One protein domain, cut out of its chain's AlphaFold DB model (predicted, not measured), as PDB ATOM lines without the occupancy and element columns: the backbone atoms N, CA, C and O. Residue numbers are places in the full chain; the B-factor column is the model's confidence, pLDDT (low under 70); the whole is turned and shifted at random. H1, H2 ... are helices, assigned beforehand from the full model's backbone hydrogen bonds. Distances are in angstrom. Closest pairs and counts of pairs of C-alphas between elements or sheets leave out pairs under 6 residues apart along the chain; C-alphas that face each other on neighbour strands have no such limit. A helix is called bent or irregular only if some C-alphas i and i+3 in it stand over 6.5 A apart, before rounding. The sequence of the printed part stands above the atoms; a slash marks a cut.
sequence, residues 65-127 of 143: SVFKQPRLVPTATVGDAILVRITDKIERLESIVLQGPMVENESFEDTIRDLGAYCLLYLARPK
ATOM      1  N   SER A  65     328.910 465.115 514.054       90.00
ATOM      2  CA  SER A  65     329.783 466.218 514.474       90.00
ATOM      3  C   SER A  65     330.638 466.768 513.334       90.00
ATOM      4  O   SER A  65     330.758 467.984 513.206       90.00
ATOM      5  N   VAL A  66     331.159 465.892 512.473       91.62
ATOM      6  CA  VAL A  66     331.958 466.266 511.300       91.62
ATOM      7  C   VAL A  66     331.164 467.063 510.264       91.62
ATOM      8  O   VAL A  66     331.738 467.850 509.518       91.62
ATOM      9  N   PHE A  67     329.838 466.914 510.251       93.25
ATOM     10  CA  PHE A  67     328.938 467.633 509.352       93.25
ATOM     11  C   PHE A  67     328.280 468.853 510.002       93.25
ATOM     12  O   PHE A  67     327.363 469.443 509.429       93.25
ATOM     13  N   LYS A  68     328.736 469.262 511.191       91.56
ATOM     14  CA  LYS A  68     328.256 470.471 511.865       91.56
ATOM     15  C   LYS A  68     329.157 471.653 511.556       91.56
ATOM     16  O   LYS A  68     330.377 471.541 511.492       91.56
ATOM     17  N   GLN A  69     328.530 472.815 511.417       91.19
ATOM     18  CA  GLN A  69     329.245 474.067 511.246       91.19
ATOM     19  C   GLN A  69     330.141 474.365 512.468       91.19
ATOM     20  O   GLN A  69     329.685 474.194 513.609       91.19
ATOM     21  N   PRO A  70     331.387 474.833 512.268       89.88
ATOM     22  CA  PRO A  70     332.260 475.237 513.365       89.88
ATOM     23  C   PRO A  70     331.653 476.374 514.192       89.88
ATOM     24  O   PRO A  70     331.321 477.434 513.674       89.88
ATOM     25  N   ARG A  71     331.552 476.185 515.512       91.06
ATOM     26  CA  ARG A  71     330.958 477.192 516.414       91.06
ATOM     27  C   ARG A  71     331.843 478.419 516.628       91.06
ATOM     28  O   ARG A  71     331.327 479.511 516.823       91.06
ATOM     29  N   LEU A  72     333.163 478.225 516.630       93.00
ATOM     30  CA  LEU A  72     334.138 479.295 516.880       93.00
ATOM     31  C   LEU A  72     334.460 480.112 515.624       93.00
ATOM     32  O   LEU A  72     334.961 481.224 515.733       93.00
ATOM     33  N   VAL A  73     334.151 479.570 514.445       91.62
ATOM     34  CA  VAL A  73     334.337 480.239 513.154       91.62
ATOM     35  C   VAL A  73     333.034 480.090 512.368       91.62
ATOM     36  O   VAL A  73     332.954 479.285 511.445       91.62
ATOM     37  N   PRO A  74     331.974 480.823 512.750       87.62
ATOM     38  CA  PRO A  74     330.641 480.656 512.165       87.62
ATOM     39  C   PRO A  74     330.561 481.094 510.696       87.62
ATOM     40  O   PRO A  74     329.548 480.872 510.045       87.62
ATOM     41  N   THR A  75     331.602 481.726 510.156       90.50
ATOM     42  CA  THR A  75     331.725 482.016 508.721       90.50
ATOM     43  C   THR A  75     332.258 480.828 507.922       90.50
ATOM     44  O   THR A  75     332.051 480.781 506.714       90.50
ATOM     45  N   ALA A  76     332.916 479.866 508.575       91.06
ATOM     46  CA  ALA A  76     333.415 478.668 507.923       91.06
ATOM     47  C   ALA A  76     332.265 477.700 507.635       91.06
ATOM     48  O   ALA A  76     331.377 477.467 508.464       91.06
ATOM     49  N   THR A  77     332.301 477.103 506.452       92.88
ATOM     50  CA  THR A  77     331.416 476.007 506.076       92.88
ATOM     51  C   THR A  77     331.908 474.685 506.672       92.88
ATOM     52  O   THR A  77     333.050 474.544 507.110       92.88
ATOM     53  N   VAL A  78     331.051 473.663 506.638       93.38
ATOM     54  CA  VAL A  78     331.458 472.270 506.906       93.38
ATOM     55  C   VAL A  78     332.585 471.837 505.962       93.38
ATOM     56  O   VAL A  78     333.498 471.126 506.367       93.38
ATOM     57  N   GLY A  79     332.533 472.287 504.702       94.50
ATOM     58  CA  GLY A  79     333.582 472.019 503.721       94.50
ATOM     59  C   GLY A  79     334.925 472.591 504.159       94.50
ATOM     60  O   GLY A  79     335.903 471.852 504.173       94.50
ATOM     61  N   ASP A  80     334.950 473.854 504.583       94.88
ATOM     62  CA  ASP A  80     336.170 474.519 505.059       94.88
ATOM     63  C   ASP A  80     336.750 473.798 506.277       94.88
ATOM     64  O   ASP A  80     337.949 473.540 506.337       94.88
ATOM     65  N   ALA A  81     335.896 473.390 507.219       94.06
ATOM     66  CA  ALA A  81     336.319 472.644 508.401       94.06
ATOM     67  C   ALA A  81     336.996 471.310 508.048       94.06
ATOM     68  O   ALA A  81     337.998 470.943 508.660       94.06
ATOM     69  N   ILE A  82     336.469 470.586 507.054       95.75
ATOM     70  CA  ILE A  82     337.068 469.338 506.566       95.75
ATOM     71  C   ILE A  82     338.368 469.620 505.799       95.75
ATOM     72  O   ILE A  82     339.341 468.892 505.980       95.75
ATOM     73  N   LEU A  83     338.419 470.681 504.985       96.75
ATOM     74  CA  LEU A  83     339.627 471.071 504.248       96.75
ATOM     75  C   LEU A  83     340.781 471.440 505.184       96.75
ATOM     76  O   LEU A  83     341.903 471.021 504.930       96.75
ATOM     77  N   VAL A  84     340.511 472.124 506.300       96.19
ATOM     78  CA  VAL A  84     341.528 472.381 507.336       96.19
ATOM     79  C   VAL A  84     342.126 471.069 507.848       96.19
ATOM     80  O   VAL A  84     343.341 470.927 507.901       96.19
ATOM     81  N   ARG A  85     341.293 470.058 508.137       95.25
ATOM     82  CA  ARG A  85     341.784 468.735 508.569       95.25
ATOM     83  C   ARG A  85     342.594 468.015 507.496       95.25
ATOM     84  O   ARG A  85     343.521 467.286 507.830       95.25
ATOM     85  N   ILE A  86     342.243 468.193 506.225       97.44
ATOM     86  CA  ILE A  86     343.024 467.669 505.098       97.44
ATOM     87  C   ILE A  86     344.405 468.332 505.069       97.44
ATOM     88  O   ILE A  86     345.400 467.617 504.980       97.44
ATOM     89  N   THR A  87     344.476 469.658 505.211       97.25
ATOM     90  CA  THR A  87     345.746 470.395 505.289       97.25
ATOM     91  C   THR A  87     346.605 469.910 506.455       97.25
ATOM     92  O   THR A  87     347.750 469.530 506.217       97.25
ATOM     93  N   ASP A  88     346.039 469.775 507.664       94.69
ATOM     94  CA  ASP A  88     346.747 469.235 508.839       94.69
ATOM     95  C   ASP A  88     347.399 467.867 508.531       94.69
ATOM     96  O   ASP A  88     348.497 467.551 508.995       94.69
ATOM     97  N   LYS A  89     346.719 467.014 507.746       94.38
ATOM     98  CA  LYS A  89     347.214 465.676 507.375       94.38
ATOM     99  C   LYS A  89     348.250 465.711 506.253       94.38
ATOM    100  O   LYS A  89     349.114 464.838 506.233       94.38
ATOM    101  N   ILE A  90     348.204 466.693 505.358       95.44
ATOM    102  CA  ILE A  90     349.234 466.898 504.330       95.44
ATOM    103  C   ILE A  90     350.537 467.380 504.975       95.44
ATOM    104  O   ILE A  90     351.571 466.751 504.762       95.44
ATOM    105  N   GLU A  91     350.474 468.411 505.822       94.06
ATOM    106  CA  GLU A  91     351.621 468.905 506.611       94.06
ATOM    107  C   GLU A  91     352.204 467.781 507.480       94.06
ATOM    108  O   GLU A  91     353.411 467.537 507.516       94.06
ATOM    109  N   ARG A  92     351.284 467.008 508.066       91.06
ATOM    110  CA  ARG A  92     351.417 465.611 508.472       91.06
ATOM    111  C   ARG A  92     352.497 464.805 507.746       91.06
ATOM    112  O   ARG A  92     353.567 464.464 508.260       91.06
ATOM    113  N   LEU A  93     352.101 464.391 506.549       92.56
ATOM    114  CA  LEU A  93     352.866 463.505 505.684       92.56
ATOM    115  C   LEU A  93     354.194 464.138 505.291       92.56
ATOM    116  O   LEU A  93     355.205 463.443 505.291       92.56
ATOM    117  N   GLU A  94     354.193 465.435 504.992       91.62
ATOM    118  CA  GLU A  94     355.403 466.172 504.647       91.62
ATOM    119  C   GLU A  94     356.442 466.090 505.772       91.62
ATOM    120  O   GLU A  94     357.585 465.705 505.519       91.62
ATOM    121  N   SER A  95     356.040 466.346 507.020       90.19
ATOM    122  CA  SER A  95     356.929 466.222 508.180       90.19
ATOM    123  C   SER A  95     357.496 464.805 508.311       90.19
ATOM    124  O   SER A  95     358.711 464.648 508.416       90.19
ATOM    125  N   ILE A  96     356.658 463.763 508.215       88.69
ATOM    126  CA  ILE A  96     357.117 462.364 508.318       88.69
ATOM    127  C   ILE A  96     358.117 462.018 507.205       88.69
ATOM    128  O   ILE A  96     359.114 461.347 507.466       88.69
ATOM    129  N   VAL A  97     357.863 462.463 505.972       87.81
ATOM    130  CA  VAL A  97     358.726 462.173 504.815       87.81
ATOM    131  C   VAL A  97     360.067 462.895 504.920       87.81
ATOM    132  O   VAL A  97     361.100 462.298 504.623       87.81
ATOM    133  N   LEU A  98     360.067 464.164 505.333       89.56
ATOM    134  CA  LEU A  98     361.278 464.989 505.357       89.56
ATOM    135  C   LEU A  98     362.125 464.784 506.615       89.56
ATOM    136  O   LEU A  98     363.348 464.887 506.551       89.56
ATOM    137  N   GLN A  99     361.490 464.535 507.759       86.25
ATOM    138  CA  GLN A  99     362.140 464.554 509.075       86.25
ATOM    139  C   GLN A  99     362.115 463.186 509.773       86.25
ATOM    140  O   GLN A  99     362.789 463.003 510.785       86.25
ATOM    141  N   GLY A 100     361.380 462.213 509.227       73.69
ATOM    142  CA  GLY A 100     361.076 460.956 509.903       73.69
ATOM    143  C   GLY A 100     359.930 461.102 510.917       73.69
ATOM    144  O   GLY A 100     359.499 462.211 511.239       73.69
ATOM    145  N   PRO A 101     359.382 459.985 511.427       69.94
ATOM    146  CA  PRO A 101     358.288 460.024 512.392       69.94
ATOM    147  C   PRO A 101     358.753 460.627 513.728       69.94
ATOM    148  O   PRO A 101     359.571 460.044 514.431       69.94
ATOM    149  N   MET A 102     358.200 461.786 514.095       65.38
ATOM    150  CA  MET A 102     358.494 462.463 515.370       65.38
ATOM    151  C   MET A 102     357.634 461.982 516.554       65.38
ATOM    152  O   MET A 102     357.869 462.384 517.691       65.38
ATOM    153  N   VAL A 103     356.629 461.138 516.301       68.25
ATOM    154  CA  VAL A 103     355.711 460.593 517.312       68.25
ATOM    155  C   VAL A 103     355.618 459.083 517.113       68.25
ATOM    156  O   VAL A 103     355.233 458.635 516.037       68.25
ATOM    157  N   GLU A 104     355.934 458.304 518.150       57.97
ATOM    158  CA  GLU A 104     356.035 456.833 518.079       57.97
ATOM    159  C   GLU A 104     354.730 456.131 517.658       57.97
ATOM    160  O   GLU A 104     354.775 455.054 517.072       57.97
ATOM    161  N   ASN A 105     353.572 456.750 517.914       58.19
ATOM    162  CA  ASN A 105     352.251 456.144 517.701       58.19
ATOM    163  C   ASN A 105     351.497 456.645 516.460       58.19
ATOM    164  O   ASN A 105     350.345 456.263 516.268       58.19
ATOM    165  N   GLU A 106     352.093 457.498 515.626       61.44
ATOM    166  CA  GLU A 106     351.457 457.936 514.376       61.44
ATOM    167  C   GLU A 106     352.305 457.509 513.185       61.44
ATOM    168  O   GLU A 106     353.351 458.094 512.895       61.44
ATOM    169  N   SER A 107     351.834 456.476 512.485       80.81
ATOM    170  CA  SER A 107     352.516 455.963 511.305       80.81
ATOM    171  C   SER A 107     352.176 456.770 510.047       80.81
ATOM    172  O   SER A 107     351.134 457.431 509.935       80.81
ATOM    173  N   PHE A 108     353.061 456.682 509.054       87.88
ATOM    174  CA  PHE A 108     352.813 457.191 507.706       87.88
ATOM    175  C   PHE A 108     351.511 456.615 507.119       87.88
ATOM    176  O   PHE A 108     350.691 457.352 506.575       87.88
ATOM    177  N   GLU A 109     351.280 455.310 507.292       89.00
ATOM    178  CA  GLU A 109     350.086 454.626 506.785       89.00
ATOM    179  C   GLU A 109     348.795 455.105 507.458       89.00
ATOM    180  O   GLU A 109     347.774 455.258 506.784       89.00
ATOM    181  N   ASP A 110     348.828 455.385 508.763       88.50
ATOM    182  CA  ASP A 110     347.671 455.933 509.478       88.50
ATOM    183  C   ASP A 110     347.338 457.342 508.991       88.50
ATOM    184  O   ASP A 110     346.168 457.676 508.804       88.50
ATOM    185  N   THR A 111     348.362 458.145 508.698       92.00
ATOM    186  CA  THR A 111     348.171 459.498 508.163       92.00
ATOM    187  C   THR A 111     347.565 459.458 506.755       92.00
ATOM    188  O   THR A 111     346.633 460.211 506.467       92.00
ATOM    189  N   ILE A 112     348.018 458.539 505.890       93.50
ATOM    190  CA  ILE A 112     347.412 458.306 504.566       93.50
ATOM    191  C   ILE A 112     345.951 457.866 504.701       93.50
ATOM    192  O   ILE A 112     345.085 458.349 503.966       93.50
ATOM    193  N   ARG A 113     345.660 456.972 505.653       92.56
ATOM    194  CA  ARG A 113     344.297 456.499 505.921       92.56
ATOM    195  C   ARG A 113     343.381 457.639 506.356       92.56
ATOM    196  O   ARG A 113     342.284 457.770 505.817       92.56
ATOM    197  N   ASP A 114     343.831 458.466 507.295       91.62
ATOM    198  CA  ASP A 114     343.085 459.635 507.765       91.62
ATOM    199  C   ASP A 114     342.823 460.629 506.631       91.62
ATOM    200  O   ASP A 114     341.700 461.116 506.487       91.62
ATOM    201  N   LEU A 115     343.830 460.901 505.796       95.25
ATOM    202  CA  LEU A 115     343.690 461.782 504.640       95.25
ATOM    203  C   LEU A 115     342.610 461.265 503.674       95.25
ATOM    204  O   LEU A 115     341.691 462.005 503.320       95.25
ATOM    205  N   GLY A 116     342.672 459.983 503.299       95.00
ATOM    206  CA  GLY A 116     341.659 459.351 502.448       95.00
ATOM    207  C   GLY A 116     340.254 459.398 503.058       95.00
ATOM    208  O   GLY A 116     339.277 459.690 502.365       95.00
ATOM    209  N   ALA A 117     340.151 459.186 504.371       94.00
ATOM    210  CA  ALA A 117     338.894 459.259 505.103       94.00
ATOM    211  C   ALA A 117     338.288 460.676 505.087       94.00
ATOM    212  O   ALA A 117     337.087 460.826 504.851       94.00
ATOM    213  N   TYR A 118     339.099 461.726 505.261       95.12
ATOM    214  CA  TYR A 118     338.620 463.108 505.151       95.12
ATOM    215  C   TYR A 118     338.215 463.486 503.724       95.12
ATOM    216  O   TYR A 118     337.228 464.202 503.555       95.12
ATOM    217  N   CYS A 119     338.891 462.965 502.697       96.62
ATOM    218  CA  CYS A 119     338.449 463.127 501.309       96.62
ATOM    219  C   CYS A 119     337.051 462.521 501.086       96.62
ATOM    220  O   CYS A 119     336.193 463.162 500.478       96.62
ATOM    221  N   LEU A 120     336.787 461.324 501.625       95.38
ATOM    222  CA  LEU A 120     335.458 460.707 501.557       95.38
ATOM    223  C   LEU A 120     334.409 461.553 502.294       95.38
ATOM    224  O   LEU A 120     333.349 461.842 501.743       95.38
ATOM    225  N   LEU A 121     334.715 461.991 503.519       95.12
ATOM    226  CA  LEU A 121     333.829 462.840 504.320       95.12
ATOM    227  C   LEU A 121     333.528 464.169 503.630       95.12
ATOM    228  O   LEU A 121     332.390 464.631 503.658       95.12
ATOM    229  N   TYR A 122     334.519 464.764 502.964       96.00
ATOM    230  CA  TYR A 122     334.312 465.957 502.159       96.00
ATOM    231  C   TYR A 122     333.261 465.688 501.082       96.00
ATOM    232  O   TYR A 122     332.307 466.450 500.971       96.00
ATOM    233  N   LEU A 123     333.374 464.598 500.322       95.25
ATOM    234  CA  LEU A 123     332.404 464.260 499.275       95.25
ATOM    235  C   LEU A 123     331.013 463.910 499.829       95.25
ATOM    236  O   LEU A 123     330.013 464.236 499.190       95.25
ATOM    237  N   ALA A 124     330.948 463.297 501.012       94.00
ATOM    238  CA  ALA A 124     329.706 462.902 501.678       94.00
ATOM    239  C   ALA A 124     328.992 464.051 502.412       94.00
ATOM    240  O   ALA A 124     327.835 463.902 502.807       94.00
ATOM    241  N   ARG A 125     329.668 465.188 502.627       93.00
ATOM    242  CA  ARG A 125     329.117 466.292 503.417       93.00
ATOM    243  C   ARG A 125     327.812 466.828 502.815       93.00
ATOM    244  O   ARG A 125     327.690 466.908 501.588       93.00
ATOM    245  N   PRO A 126     326.872 467.310 503.646       88.25
ATOM    246  CA  PRO A 126     325.720 468.046 503.152       88.25
ATOM    247  C   PRO A 126     326.180 469.240 502.313       88.25
ATOM    248  O   PRO A 126     326.920 470.110 502.782       88.25
ATOM    249  N   LYS A 127     325.737 469.296 501.057       79.94
ATOM    250  CA  LYS A 127     325.857 470.511 500.252       79.94
ATOM    251  C   LYS A 127     324.852 471.498 500.837       79.94
ATOM    252  O   LYS A 127     323.666 471.184 500.903       79.94
TER     253      LYS A 127
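What this domain is: This is residues 65 to 127 of the 143 residues of an uncharacterized protein of Candidatus Pacearchaeota archaeon (UniProt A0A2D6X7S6). This is a helical hairpin, two long helices side by side, H1 and H2, running opposite ways along the longest axis of the domain. Residues 100 to 107 turn the chain from H1 into H2 at one end, and at the other end residues 65 to 77, with no named element, wind their way to the start of H1. The printed part has 63 residues with two named helices, H1 then H2 along the chain, and no named strand; its class is all helix. The whole is loose, with a radius of gyration of the C-alphas of 13.3 A, and elongated, spanning 36 by 22 by 17 A.

How they stand to each other: Begin with the longest helix, H1, residues 78 to 99. Look next to H2, residues 108 to 124, which touches H1 with 19 pairs of C-alphas within 8 A. The closest C-alphas of the two are those of Lys 89 and Leu 115, 5.9 A apart. Their lines stand at a shallow tilt of 17 degrees, opposite ways, and their centres are 10.0 A apart. H1 and H2 form a helical hairpin. In H1 and H2 every O i to N i+4 pair is within hydrogen-bond range.

Where its parts are: Find C-alpha 78 at (331.458, 472.270, 506.906); from there H1 runs 31.7 A to C-alpha 99 at (362.140, 464.554, 509.075). H2 begins at C-alpha 108 and runs 24.6 A to C-alpha 124 at (329.706, 462.902, 501.678). Neither helix is bent.

The domain as a whole: The two C-alphas farthest apart are those of Gln 99 and Lys 127, at 37.8 A. The printed part has no cut, and the link from H1 to H2, 8 residues, is short. In the B-factor column of this predicted model, the mean pLDDT of the printed part is 89.2; look at residues 101 to 106 in that link for the six values under 70.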